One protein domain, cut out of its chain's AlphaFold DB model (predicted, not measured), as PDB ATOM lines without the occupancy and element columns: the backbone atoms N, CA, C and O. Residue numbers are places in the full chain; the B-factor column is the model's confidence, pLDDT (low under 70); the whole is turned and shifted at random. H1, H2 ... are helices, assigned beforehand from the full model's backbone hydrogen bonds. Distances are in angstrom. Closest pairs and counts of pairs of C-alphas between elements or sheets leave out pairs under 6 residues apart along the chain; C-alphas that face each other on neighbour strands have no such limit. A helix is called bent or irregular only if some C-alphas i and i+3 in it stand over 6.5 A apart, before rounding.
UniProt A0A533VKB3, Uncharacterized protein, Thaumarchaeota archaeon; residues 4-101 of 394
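What this domain is: This is residues 4 to 101 of the 394 residues of an uncharacterized protein of Thaumarchaeota archaeon (UniProt A0A533VKB3). One long straight helix, H3, makes the longest axis, with a helical hairpin of H1 and H2 set beside its first part and a single helix, H4, folded back across its far end at nearly a right angle. Between these two ends, residues 60 to 67 of H3 stand free. The printed part has 98 residues with four named helices, in the order H1, H2, H3, H4, and no named strand; the class is all helix. The whole is extended, a rod with a radius of gyration of the C-alphas of 20.6 A and spans of 58 by 27 by 21 A.

Where its parts are: H1 is residues 4 to 18, with C-alpha 4 at (174.984, 186.150, 155.856), and is 21.6 A from first to last C-alpha. It is neither bent nor irregular, but only just: C-alphas 5 and 8 are 6.2 A apart. H2 is residues 24 to 35, 16.3 A long. H3 is residues 42 to 79, 55.0 A long, from C-alpha 42 at (190.994, 196.889, 162.520) to C-alpha 79 at (145.686, 202.087, 193.240). H4 is residues 86 to 99, 20.3 A long, with C-alpha 99 at (157.688, 187.975, 192.736).

How they stand to each other: H1 and H2 form a helical hairpin over a tight link. They touch, the closest C-alphas being those of Ile 10 and Lys 31 at 6.0 A, and run opposite ways at a shallow tilt of 18 degrees. H1 touches H3 with residues 12 to 16 alone, and H3 touches H1 with residues 48 to 55 alone; the closest C-alphas are those of Leu 16 and Leu 55, 6.8 A apart, at a steep tilt of 61 degrees. H2 and H3 are close but not clearly touching, the closest C-alphas being those of Ile 30 and Glu 44 at 7.3 A; their tilt of 69.7 degrees is steep, only just short of about perpendicular. H3 and H4 are close but not clearly touching, with the C-alphas of Val 72 and Leu 89 closest at 7.6 A, and stand about perpendicular at 74 degrees. H4 is apart from H1 and from H2. Every O i to N i+4 pair is within hydrogen-bond range in H2, H3 and H4; in H1 it is 8 of 11.

The domain as a whole: The two C-alphas farthest apart, those of Lys 38 and Lys 80, are 58.8 A from each other. The printed part has no cut, and no link is long. The mean pLDDT of the printed part is 70.5, and 47 residues are under 70, among them residues 4 to 9, 52 to 66 and 92 to 101.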
ATOM      1  N   THR A   4     175.407 185.999 154.461       45.06
ATOM      2  CA  THR A   4     174.984 186.150 155.856       45.06
ATOM      3  C   THR A   4     176.038 186.769 156.784       45.06
ATOM      4  O   THR A   4     175.650 187.413 157.757       45.06
ATOM      5  N   GLU A   5     177.346 186.643 156.511       47.91
ATOM      6  CA  GLU A   5     178.393 187.218 157.387       47.91
ATOM      7  C   GLU A   5     178.509 188.747 157.250       47.91
ATOM      8  O   GLU A   5     178.714 189.439 158.247       47.91
ATOM      9  N   ASN A   6     178.264 189.300 156.055       50.69
ATOM     10  CA  ASN A   6     178.291 190.751 155.815       50.69
ATOM     11  C   ASN A   6     176.991 191.472 156.224       50.69
ATOM     12  O   ASN A   6     176.995 192.690 156.407       50.69
ATOM     13  N   GLN A   7     175.879 190.755 156.422       55.50
ATOM     14  CA  GLN A   7     174.602 191.363 156.826       55.50
ATOM     15  C   GLN A   7     174.587 191.844 158.287       55.50
ATOM     16  O   GLN A   7     173.911 192.824 158.606       55.50
ATOM     17  N   LEU A   8     175.340 191.191 159.179       61.28
ATOM     18  CA  LEU A   8     175.404 191.529 160.607       61.28
ATOM     19  C   LEU A   8     176.086 192.890 160.869       61.28
ATOM     20  O   LEU A   8     175.469 193.732 161.528       61.28
ATOM     21  N   PRO A   9     177.289 193.175 160.327       64.88
ATOM     22  CA  PRO A   9     177.938 194.478 160.484       64.88
ATOM     23  C   PRO A   9     177.149 195.626 159.844       64.88
ATOM     24  O   PRO A   9     177.024 196.691 160.446       64.88
ATOM     25  N   ILE A  10     176.552 195.408 158.664       72.06
ATOM     26  CA  ILE A  10     175.728 196.424 157.982       72.06
ATOM     27  C   ILE A  10     174.511 196.788 158.836       72.06
ATOM     28  O   ILE A  10     174.190 197.966 158.994       72.06
ATOM     29  N   ARG A  11     173.857 195.790 159.440       70.88
ATOM     30  CA  ARG A  11     172.718 196.013 160.335       70.88
ATOM     31  C   ARG A  11     173.102 196.850 161.557       70.88
ATOM     32  O   ARG A  11     172.354 197.753 161.916       70.88
ATOM     33  N   ILE A  12     174.266 196.594 162.156       73.31
ATOM     34  CA  ILE A  12     174.773 197.375 163.297       73.31
ATOM     35  C   ILE A  12     175.027 198.827 162.881       73.31
ATOM     36  O   ILE A  12     174.634 199.748 163.593       73.31
ATOM     37  N   VAL A  13     175.623 199.056 161.708       72.81
ATOM     38  CA  VAL A  13     175.860 200.413 161.192       72.81
ATOM     39  C   VAL A  13     174.547 201.167 160.975       72.81
ATOM     40  O   VAL A  13     174.441 202.320 161.390       72.81
ATOM     41  N   LEU A  14     173.529 200.521 160.400       71.88
ATOM     42  CA  LEU A  14     172.203 201.122 160.222       71.88
ATOM     43  C   LEU A  14     171.562 201.499 161.565       71.88
ATOM     44  O   LEU A  14     171.091 202.622 161.721       71.88
ATOM     45  N   GLN A  15     171.621 200.612 162.561       67.50
ATOM     46  CA  GLN A  15     171.092 200.891 163.902       67.50
ATOM     47  C   GLN A  15     171.822 202.054 164.592       67.50
ATOM     48  O   GLN A  15     171.198 202.874 165.264       67.50
ATOM     49  N   LEU A  16     173.141 202.167 164.402       69.00
ATOM     50  CA  LEU A  16     173.932 203.291 164.906       69.00
ATOM     51  C   LEU A  16     173.566 204.615 164.221       69.00
ATOM     52  O   LEU A  16     173.470 205.645 164.892       69.00
ATOM     53  N   GLN A  17     173.318 204.592 162.908       68.31
ATOM     54  CA  GLN A  17     172.866 205.763 162.152       68.31
ATOM     55  C   GLN A  17     171.467 206.221 162.590       68.31
ATOM     56  O   GLN A  17     171.263 207.414 162.825       68.31
ATOM     57  N   GLU A  18     170.527 205.288 162.755       68.75
ATOM     58  CA  GLU A  18     169.169 205.564 163.240       68.75
ATOM     59  C   GLU A  18     169.179 206.153 164.657       68.75
ATOM     60  O   GLU A  18     168.512 207.156 164.921       68.75
ATOM     61  N   ALA A  19     170.002 205.592 165.549       66.25
ATOM     62  CA  ALA A  19     170.168 206.074 166.918       66.25
ATOM     63  C   ALA A  19     171.013 207.358 167.031       66.25
ATOM     64  O   ALA A  19     171.142 207.910 168.124       66.25
ATOM     65  N   ARG A  20     171.588 207.850 165.921       74.25
ATOM     66  CA  ARG A  20     172.516 208.997 165.872       74.25
ATOM     67  C   ARG A  20     173.737 208.830 166.793       74.25
ATOM     68  O   ARG A  20     174.198 209.800 167.394       74.25
ATOM     69  N   ILE A  21     174.267 207.610 166.903       69.62
ATOM     70  CA  ILE A  21     175.432 207.275 167.737       69.62
ATOM     71  C   ILE A  21     176.668 207.094 166.852       69.62
ATOM     72  O   ILE A  21     176.764 206.138 166.088       69.62
ATOM     73  N   GLY A  22     177.648 207.989 167.010       79.88
ATOM     74  CA  GLY A  22     178.901 207.995 166.249       79.88
ATOM     75  C   GLY A  22     178.957 209.067 165.155       79.88
ATOM     76  O   GLY A  22     178.012 209.819 164.933       79.88
ATOM     77  N   ASP A  23     180.105 209.158 164.487       85.19
ATOM     78  CA  ASP A  23     180.328 210.032 163.338       85.19
ATOM     79  C   ASP A  23     179.592 209.512 162.093       85.19
ATOM     80  O   ASP A  23     179.820 208.387 161.635       85.19
ATOM     81  N   ARG A  24     178.714 210.353 161.541       77.62
ATOM     82  CA  ARG A  24     177.846 210.028 160.404       77.62
ATOM     83  C   ARG A  24     178.627 209.710 159.129       77.62
ATOM     84  O   ARG A  24     178.270 208.760 158.438       77.62
ATOM     85  N   ASN A  25     179.672 210.479 158.826       83.38
ATOM     86  CA  ASN A  25     180.455 210.315 157.600       83.38
ATOM     87  C   ASN A  25     181.282 209.031 157.668       83.38
ATOM     88  O   ASN A  25     181.378 208.285 156.697       83.38
ATOM     89  N   ARG A  26     181.821 208.734 158.854       86.19
ATOM     90  CA  ARG A  26     182.571 207.507 159.109       86.19
ATOM     91  C   ARG A  26     181.685 206.263 159.038       86.19
ATOM     92  O   ARG A  26     182.103 205.262 158.469       86.19
ATOM     93  N   LEU A  27     180.464 206.319 159.573       81.69
ATOM     94  CA  LEU A  27     179.501 205.216 159.469       81.69
ATOM     95  C   LEU A  27     179.024 204.991 158.026       81.69
ATOM     96  O   LEU A  27     178.885 203.841 157.623       81.69
ATOM     97  N   GLU A  28     178.829 206.053 157.234       83.69
ATOM     98  CA  GLU A  28     178.477 205.905 155.812       83.69
ATOM     99  C   GLU A  28     179.627 205.273 155.012       83.69
ATOM    100  O   GLU A  28     179.404 204.330 154.262       83.69
ATOM    101  N   SER A  29     180.872 205.689 155.261       85.88
ATOM    102  CA  SER A  29     182.057 205.103 154.615       85.88
ATOM    103  C   SER A  29     182.249 203.612 154.949       85.88
ATOM    104  O   SER A  29     182.559 202.799 154.073       85.88
ATOM    105  N   ILE A  30     181.999 203.225 156.204       82.50
ATOM    106  CA  ILE A  30     182.015 201.824 156.655       82.50
ATOM    107  C   ILE A  30     180.889 201.024 155.977       82.50
ATOM    108  O   ILE A  30     181.114 199.903 155.520       82.50
ATOM    109  N   LYS A  31     179.682 201.594 155.871       83.56
ATOM    110  CA  LYS A  31     178.526 200.971 155.208       83.56
ATOM    111  C   LYS A  31     178.764 200.752 153.715       83.56
ATOM    112  O   LYS A  31     178.447 199.675 153.212       83.56
ATOM    113  N   GLU A  32     179.335 201.730 153.018       84.88
ATOM    114  CA  GLU A  32     179.725 201.617 151.607       84.88
ATOM    115  C   GLU A  32     180.785 200.526 151.407       84.88
ATOM    116  O   GLU A  32     180.661 199.698 150.504       84.88
ATOM    117  N   SER A  33     181.782 200.462 152.296       82.62
ATOM    118  CA  SER A  33     182.844 199.448 152.252       82.62
ATOM    119  C   SER A  33     182.304 198.031 152.465       82.62
ATOM    120  O   SER A  33     182.627 197.129 151.689       82.62
ATOM    121  N   LEU A  34     181.415 197.846 153.445       77.94
ATOM    122  CA  LEU A  34     180.737 196.571 153.698       77.94
ATOM    123  C   LEU A  34     179.791 196.170 152.556       77.94
ATOM    124  O   LEU A  34     179.730 194.998 152.192       77.94
ATOM    125  N   SER A  35     179.080 197.134 151.960       78.69
ATOM    126  CA  SER A  35     178.169 196.892 150.826       78.69
ATOM    127  C   SER A  35     178.921 196.511 149.548       78.69
ATOM    128  O   SER A  35     178.397 195.778 148.714       78.69
ATOM    129  N   ALA A  36     180.168 196.968 149.412       81.44
ATOM    130  CA  ALA A  36     181.088 196.565 148.352       81.44
ATOM    131  C   ALA A  36     181.814 195.233 148.642       81.44
ATOM    132  O   ALA A  36     182.688 194.842 147.868       81.44
ATOM    133  N   GLY A  37     181.500 194.554 149.754       74.19
ATOM    134  CA  GLY A  37     182.123 193.289 150.152       74.19
ATOM    135  C   GLY A  37     183.582 193.414 150.604       74.19
ATOM    136  O   GLY A  37     184.294 192.411 150.624       74.19
ATOM    137  N   LYS A  38     184.048 194.625 150.939       78.56
ATOM    138  CA  LYS A  38     185.413 194.857 151.431       78.56
ATOM    139  C   LYS A  38     185.507 194.546 152.920       78.56
ATOM    140  O   LYS A  38     184.603 194.863 153.691       78.56
ATOM    141  N   GLU A  39     186.636 193.970 153.326       77.38
ATOM    142  CA  GLU A  39     186.917 193.733 154.737       77.38
ATOM    143  C   GLU A  39     187.215 195.055 155.456       77.38
ATOM    144  O   GLU A  39     187.960 195.899 154.954       77.38
ATOM    145  N   LEU A  40     186.623 195.238 156.637       80.88
ATOM    146  CA  LEU A  40     186.859 196.414 157.468       80.88
ATOM    147  C   LEU A  40     188.263 196.397 158.063       80.88
ATOM    148  O   LEU A  40     188.753 195.359 158.514       80.88
ATOM    149  N   SER A  41     188.873 197.575 158.152       83.94
ATOM    150  CA  SER A  41     190.132 197.735 158.872       83.94
ATOM    151  C   SER A  41     189.946 197.506 160.377       83.94
ATOM    152  O   SER A  41     188.871 197.717 160.940       83.94
ATOM    153  N   GLU A  42     191.021 197.131 161.070       72.44
ATOM    154  CA  GLU A  42     190.994 196.889 162.520       72.44
ATOM    155  C   GLU A  42     190.539 198.126 163.320       72.44
ATOM    156  O   GLU A  42     189.900 198.026 164.368       72.44
ATOM    157  N   THR A  43     190.818 199.326 162.799       78.25
ATOM    158  CA  THR A  43     190.386 200.589 163.410       78.25
ATOM    159  C   THR A  43     188.888 200.842 163.236       78.25
ATOM    160  O   THR A  43     188.277 201.462 164.107       78.25
ATOM    161  N   GLU A  44     188.281 200.363 162.149       80.56
ATOM    162  CA  GLU A  44     186.837 200.418 161.903       80.56
ATOM    163  C   GLU A  44     186.095 199.339 162.690       80.56
ATOM    164  O   GLU A  44     185.065 199.648 163.286       80.56
ATOM    165  N   LYS A  45     186.649 198.121 162.785       77.94
ATOM    166  CA  LYS A  45     186.118 197.043 163.640       77.94
ATOM    167  C   LYS A  45     186.030 197.504 165.099       77.94
ATOM    168  O   LYS A  45     184.945 197.521 165.675       77.94
ATOM    169  N   LYS A  46     187.129 198.030 165.651       77.94
ATOM    170  CA  LYS A  46     187.167 198.574 167.020       77.94
ATOM    171  C   LYS A  46     186.227 199.767 167.227       77.94
ATOM    172  O   LYS A  46     185.642 199.929 168.296       77.94
ATOM    173  N   TYR A  47     186.080 200.618 166.211       81.50
ATOM    174  CA  TYR A  47     185.148 201.743 166.251       81.50
ATOM    175  C   TYR A  47     183.686 201.268 166.307       81.50
ATOM    176  O   TYR A  47     182.912 201.783 167.115       81.50
ATOM    177  N   LEU A  48     183.312 200.263 165.508       77.38
ATOM    178  CA  LEU A  48     181.976 199.663 165.556       77.38
ATOM    179  C   LEU A  48     181.715 198.940 166.876       77.38
ATOM    180  O   LEU A  48     180.623 199.078 167.420       77.38
ATOM    181  N   GLU A  49     182.701 198.240 167.434       74.38
ATOM    182  CA  GLU A  49     182.587 197.614 168.756       74.38
ATOM    183  C   GLU A  49     182.294 198.651 169.850       74.38
ATOM    184  O   GLU A  49     181.325 198.504 170.594       74.38
ATOM    185  N   GLU A  50     183.046 199.754 169.902       76.12
ATOM    186  CA  GLU A  50     182.821 200.819 170.888       76.12
ATOM    187  C   GLU A  50     181.427 201.453 170.747       76.12
ATOM    188  O   GLU A  50     180.729 201.677 171.741       76.12
ATOM    189  N   LYS A  51     180.997 201.745 169.513       80.31
ATOM    190  CA  LYS A  51     179.694 202.380 169.269       80.31
ATOM    191  C   LYS A  51     178.530 201.418 169.459       80.31
ATOM    192  O   LYS A  51     177.511 201.827 170.008       80.31
ATOM    193  N   SER A  52     178.689 200.146 169.107       68.62
ATOM    194  CA  SER A  52     177.690 199.109 169.385       68.62
ATOM    195  C   SER A  52     177.488 198.899 170.889       68.62
ATOM    196  O   SER A  52     176.349 198.785 171.334       68.62
ATOM    197  N   ALA A  53     178.554 198.974 171.695       68.62
ATOM    198  CA  ALA A  53     178.442 198.959 173.151       68.62
ATOM    199  C   ALA A  53     177.666 200.182 173.678       68.62
ATOM    200  O   ALA A  53     176.799 200.036 174.538       68.62
ATOM    201  N   GLN A  54     177.910 201.378 173.124       68.25
ATOM    202  CA  GLN A  54     177.146 202.591 173.468       68.25
ATOM    203  C   GLN A  54     175.664 202.475 173.086       68.25
ATOM    204  O   GLN A  54     174.797 202.868 173.866       68.25
ATOM    205  N   LEU A  55     175.364 201.904 171.918       69.12
ATOM    206  CA  LEU A  55     173.996 201.630 171.482       69.12
ATOM    207  C   LEU A  55     173.301 200.632 172.409       69.12
ATOM    208  O   LEU A  55     172.168 200.880 172.814       69.12
ATOM    209  N   GLN A  56     173.978 199.550 172.798       66.31
ATOM    210  CA  GLN A  56     173.420 198.574 173.731       66.31
ATOM    211  C   GLN A  56     173.102 199.221 175.084       66.31
ATOM    212  O   GLN A  56     172.006 199.043 175.600       66.31
ATOM    213  N   MET A  57     173.999 200.062 175.609       68.19
ATOM    214  CA  MET A  57     173.739 200.818 176.839       68.19
ATOM    215  C   MET A  57     172.532 201.759 176.708       68.19
ATOM    216  O   MET A  57     171.749 201.888 177.649       68.19
ATOM    217  N   ALA A  58     172.362 202.416 175.557       62.47
ATOM    218  CA  ALA A  58     171.215 203.284 175.297       62.47
ATOM    219  C   ALA A  58     169.897 202.493 175.206       62.47
ATOM    220  O   ALA A  58     168.889 202.926 175.768       62.47
ATOM    221  N   ILE A  59     169.912 201.324 174.557       63.91
ATOM    222  CA  ILE A  59     168.770 200.401 174.478       63.91
ATOM    223  C   ILE A  59     168.409 199.881 175.869       63.91
ATOM    224  O   ILE A  59     167.236 199.907 176.243       63.91
ATOM    225  N   ASP A  60     169.398 199.464 176.657       61.56
ATOM    226  CA  ASP A  60     169.195 198.968 178.019       61.56
ATOM    227  C   ASP A  60     168.612 200.069 178.916       61.56
ATOM    228  O   ASP A  60     167.652 199.835 179.652       61.56
ATOM    229  N   HIS A  61     169.131 201.298 178.807       65.00
ATOM    230  CA  HIS A  61     168.598 202.457 179.519       65.00
ATOM    231  C   HIS A  61     167.156 202.771 179.104       65.00
ATOM    232  O   HIS A  61     166.301 202.958 179.968       65.00
ATOM    233  N   HIS A  62     166.855 202.800 177.803       59.47
ATOM    234  CA  HIS A  62     165.500 203.052 177.312       59.47
ATOM    235  C   HIS A  62     164.520 201.967 177.769       59.47
ATOM    236  O   HIS A  62     163.466 202.285 178.308       59.47
ATOM    237  N   THR A  63     164.915 200.697 177.669       63.41
ATOM    238  CA  THR A  63     164.123 199.550 178.135       63.41
ATOM    239  C   THR A  63     163.876 199.624 179.643       63.41
ATOM    240  O   THR A  63     162.768 199.353 180.108       63.41
ATOM    241  N   MET A  64     164.878 200.040 180.425       61.72
ATOM    242  CA  MET A  64     164.745 200.248 181.867       61.72
ATOM    243  C   MET A  64     163.786 201.403 182.193       61.72
ATOM    244  O   MET A  64     162.959 201.270 183.097       61.72
ATOM    245  N   VAL A  65     163.863 202.518 181.459       58.09
ATOM    246  CA  VAL A  65     162.961 203.670 181.620       58.09
ATOM    247  C   VAL A  65     161.527 203.300 181.242       58.09
ATOM    248  O   VAL A  65     160.607 203.590 182.005       58.09
ATOM    249  N   ASP A  66     161.324 202.604 180.126       56.28
ATOM    250  CA  ASP A  66     160.008 202.146 179.679       56.28
ATOM    251  C   ASP A  66     159.401 201.139 180.652       56.28
ATOM    252  O   ASP A  66     158.215 201.217 180.982       56.28
ATOM    253  N   TRP A  67     160.211 200.212 181.168       75.69
ATOM    254  CA  TRP A  67     159.784 199.305 182.224       75.69
ATOM    255  C   TRP A  67     159.362 200.078 183.479       75.69
ATOM    256  O   TRP A  67     158.277 199.828 184.006       75.69
ATOM    257  N   ALA A  68     160.150 201.067 183.913       62.94
ATOM    258  CA  ALA A  68     159.833 201.895 185.075       62.94
ATOM    259  C   ALA A  68     158.548 202.717 184.872       62.94
ATOM    260  O   ALA A  68     157.696 202.753 185.760       62.94
ATOM    261  N   MET A  69     158.356 203.323 183.697       65.81
ATOM    262  CA  MET A  69     157.125 204.048 183.369       65.81
ATOM    263  C   MET A  69     155.910 203.117 183.332       65.81
ATOM    264  O   MET A  69     154.854 203.450 183.874       65.81
ATOM    265  N   ASN A  70     156.055 201.922 182.755       69.31
ATOM    266  CA  ASN A  70     155.003 200.909 182.734       69.31
ATOM    267  C   ASN A  70     154.647 200.409 184.134       69.31
ATOM    268  O   ASN A  70     153.466 200.214 184.427       69.31
ATOM    269  N   PHE A  71     155.644 200.224 184.994       71.19
ATOM    270  CA  PHE A  71     155.460 199.846 186.388       71.19
ATOM    271  C   PHE A  71     154.681 200.917 187.160       71.19
ATOM    272  O   PHE A  71     153.656 200.612 187.772       71.19
ATOM    273  N   VAL A  72     155.103 202.184 187.064       68.00
ATOM    274  CA  VAL A  72     154.411 203.316 187.704       68.00
ATOM    275  C   VAL A  72     152.976 203.437 187.193       68.00
ATOM    276  O   VAL A  72     152.058 203.563 187.998       68.00
ATOM    277  N   ARG A  73     152.754 203.320 185.879       73.31
ATOM    278  CA  ARG A  73     151.416 203.382 185.274       73.31
ATOM    279  C   ARG A  73     150.498 202.263 185.770       73.31
ATOM    280  O   ARG A  73     149.383 202.538 186.203       73.31
ATOM    281  N   LYS A  74     150.973 201.012 185.784       72.75
ATOM    282  CA  LYS A  74     150.206 199.870 186.318       72.75
ATOM    283  C   LYS A  74     149.878 200.042 187.801       72.75
ATOM    284  O   LYS A  74     148.798 199.653 188.237       72.75
ATOM    285  N   LEU A  75     150.787 200.630 188.581       71.56
ATOM    286  CA  LEU A  75     150.524 200.961 189.981       71.56
ATOM    287  C   LEU A  75     149.477 202.066 190.131       71.56
ATOM    288  O   LEU A  75     148.558 201.911 190.930       71.56
ATOM    289  N   GLN A  76     149.565 203.136 189.339       73.44
ATOM    290  CA  GLN A  76     148.572 204.216 189.325       73.44
ATOM    291  C   GLN A  76     147.170 203.693 188.976       73.44
ATOM    292  O   GLN A  76     146.191 204.068 189.624       73.44
ATOM    293  N   GLU A  77     147.070 202.789 187.996       77.50
ATOM    294  CA  GLU A  77     145.822 202.122 187.605       77.50
ATOM    295  C   GLU A  77     145.278 201.221 188.723       77.50
ATOM    296  O   GLU A  77     144.093 201.288 189.059       77.50
ATOM    297  N   LYS A  78     146.146 200.413 189.345       75.69
ATOM    298  CA  LYS A  78     145.775 199.479 190.417       75.69
ATOM    299  C   LYS A  78     145.332 200.191 191.696       75.69
ATOM    300  O   LYS A  78     144.411 199.731 192.364       75.69
ATOM    301  N   GLU A  79     145.974 201.306 192.032       74.75
ATOM    302  CA  GLU A  79     145.686 202.087 193.240       74.75
ATOM    303  C   GLU A  79     144.687 203.230 192.997       74.75
ATOM    304  O   GLU A  79     144.322 203.932 193.939       74.75
ATOM    305  N   LYS A  80     144.219 203.418 191.749       77.25
ATOM    306  CA  LYS A  80     143.334 204.518 191.311       77.25
ATOM    307  C   LYS A  80     143.823 205.904 191.759       77.25
ATOM    308  O   LYS A  80     143.026 206.796 192.052       77.25
ATOM    309  N   LYS A  81     145.141 206.102 191.801       74.44
ATOM    310  CA  LYS A  81     145.795 207.351 192.216       74.44
ATOM    311  C   LYS A  81     146.676 207.869 191.090       74.44
ATOM    312  O   LYS A  81     147.489 207.132 190.549       74.44
ATOM    313  N   LYS A  82     146.557 209.163 190.769       65.31
ATOM    314  CA  LYS A  82     147.410 209.812 189.755       65.31
ATOM    315  C   LYS A  82     148.820 210.121 190.268       65.31
ATOM    316  O   LYS A  82     149.766 210.033 189.498       65.31
ATOM    317  N   ASN A  83     148.975 210.419 191.558       68.81
ATOM    318  CA  ASN A  83     150.261 210.783 192.154       68.81
ATOM    319  C   ASN A  83     150.622 209.783 193.258       68.81
ATOM    320  O   ASN A  83     149.850 209.612 194.201       68.81
ATOM    321  N   LEU A  84     151.780 209.136 193.120       71.12
ATOM    322  CA  LEU A  84     152.338 208.193 194.092       71.12
ATOM    323  C   LEU A  84     153.518 208.845 194.813       71.12
ATOM    324  O   LEU A  84     154.324 209.545 194.197       71.12
ATOM    325  N   THR A  85     153.635 208.605 196.115       77.00
ATOM    326  CA  THR A  85     154.791 209.052 196.900       77.00
ATOM    327  C   THR A  85     155.987 208.107 196.720       77.00
ATOM    328  O   THR A  85     155.842 206.932 196.379       77.00
ATOM    329  N   ILE A  86     157.201 208.607 196.977       65.50
ATOM    330  CA  ILE A  86     158.449 207.829 196.848       65.50
ATOM    331  C   ILE A  86     158.435 206.574 197.744       65.50
ATOM    332  O   ILE A  86     158.956 205.526 197.359       65.50
ATOM    333  N   SER A  87     157.816 206.647 198.926       68.88
ATOM    334  CA  SER A  87     157.691 205.521 199.860       68.88
ATOM    335  C   SER A  87     156.737 204.429 199.357       68.88
ATOM    336  O   SER A  87     157.038 203.245 199.510       68.88
ATOM    337  N   GLU A  88     155.624 204.803 198.718       70.75
ATOM    338  CA  GLU A  88     154.670 203.868 198.102       70.75
ATOM    339  C   GLU A  88     155.310 203.127 196.915       70.75
ATOM    340  O   GLU A  88     155.242 201.897 196.841       70.75
ATOM    341  N   LEU A  89     156.031 203.850 196.048       68.75
ATOM    342  CA  LEU A  89     156.774 203.261 194.926       68.75
ATOM    343  C   LEU A  89     157.830 202.259 195.400       68.75
ATOM    344  O   LEU A  89     157.920 201.155 194.863       68.75
ATOM    345  N   LYS A  90     158.594 202.614 196.439       69.50
ATOM    346  CA  LYS A  90     159.627 201.743 197.009       69.50
ATOM    347  C   LYS A  90     159.030 200.446 197.557       69.50
ATOM    348  O   LYS A  90     159.520 199.368 197.231       69.50
ATOM    349  N   ASN A  91     157.937 200.535 198.314       75.19
ATOM    350  CA  ASN A  91     157.267 199.364 198.884       75.19
ATOM    351  C   ASN A  91     156.676 198.435 197.813       75.19
ATOM    352  O   ASN A  91     156.731 197.211 197.960       75.19
ATOM    353  N   SER A  92     156.119 198.990 196.737       67.31
ATOM    354  CA  SER A  92     155.583 198.199 195.627       67.31
ATOM    355  C   SER A  92     156.687 197.551 194.786       67.31
ATOM    356  O   SER A  92     156.558 196.381 194.421       67.31
ATOM    357  N   LEU A  93     157.808 198.246 194.567       65.69
ATOM    358  CA  LEU A  93     158.981 197.697 193.877       65.69
ATOM    359  C   LEU A  93     159.594 196.532 194.672       65.69
ATOM    360  O   LEU A  93     159.958 195.503 194.110       65.69
ATOM    361  N   GLU A  94     159.651 196.653 196.002       65.31
ATOM    362  CA  GLU A  94     160.142 195.606 196.908       65.31
ATOM    363  C   GLU A  94     159.260 194.342 196.879       65.31
ATOM    364  O   GLU A  94     159.760 193.223 197.021       65.31
ATOM    365  N   LYS A  95     157.945 194.505 196.672       69.06
ATOM    366  CA  LYS A  95     156.990 193.395 196.506       69.06
ATOM    367  C   LYS A  95     157.141 192.713 195.149       69.06
ATOM    368  O   LYS A  95     157.140 191.486 195.091       69.06
ATOM    369  N   GLU A  96     157.312 193.478 194.074       62.19
ATOM    370  CA  GLU A  96     157.470 192.929 192.722       62.19
ATOM    371  C   GLU A  96     158.841 192.252 192.528       62.19
ATOM    372  O   GLU A  96     158.928 191.170 191.947       62.19
ATOM    373  N   LYS A  97     159.895 192.796 193.156       57.88
ATOM    374  CA  LYS A  97     161.233 192.184 193.266       57.88
ATOM    375  C   LYS A  97     161.215 190.811 193.949       57.88
ATOM    376  O   LYS A  97     162.060 189.972 193.660       57.88
ATOM    377  N   LYS A  98     160.271 190.569 194.866       57.38
ATOM    378  CA  LYS A  98     160.076 189.249 195.494       57.38
ATOM    379  C   LYS A  98     159.300 188.275 194.597       57.38
ATOM    380  O   LYS A  98     159.414 187.071 194.809       57.38
ATOM    381  N   ALA A  99     158.532 188.775 193.626       51.75
ATOM    382  CA  ALA A  99     157.688 187.975 192.736       51.75
ATOM    383  C   ALA A  99     158.438 187.456 191.493       51.75
ATOM    384  O   ALA A  99     158.208 186.323 191.077       51.75
ATOM    385  N   TYR A 100     159.366 188.238 190.930       47.50
ATOM    386  CA  TYR A 100     160.212 187.801 189.815       47.50
ATOM    387  C   TYR A 100     161.574 187.319 190.327       47.50
ATOM    388  O   TYR A 100     162.362 188.099 190.862       47.50
ATOM    389  N   LYS A 101     161.876 186.025 190.144       46.28
ATOM    390  CA  LYS A 101     163.215 185.451 190.369       46.28
ATOM    391  C   LYS A 101     164.191 185.973 189.303       46.28
ATOM    392  O   LYS A 101     164.550 185.249 188.382       46.28
TER     393      LYS A 101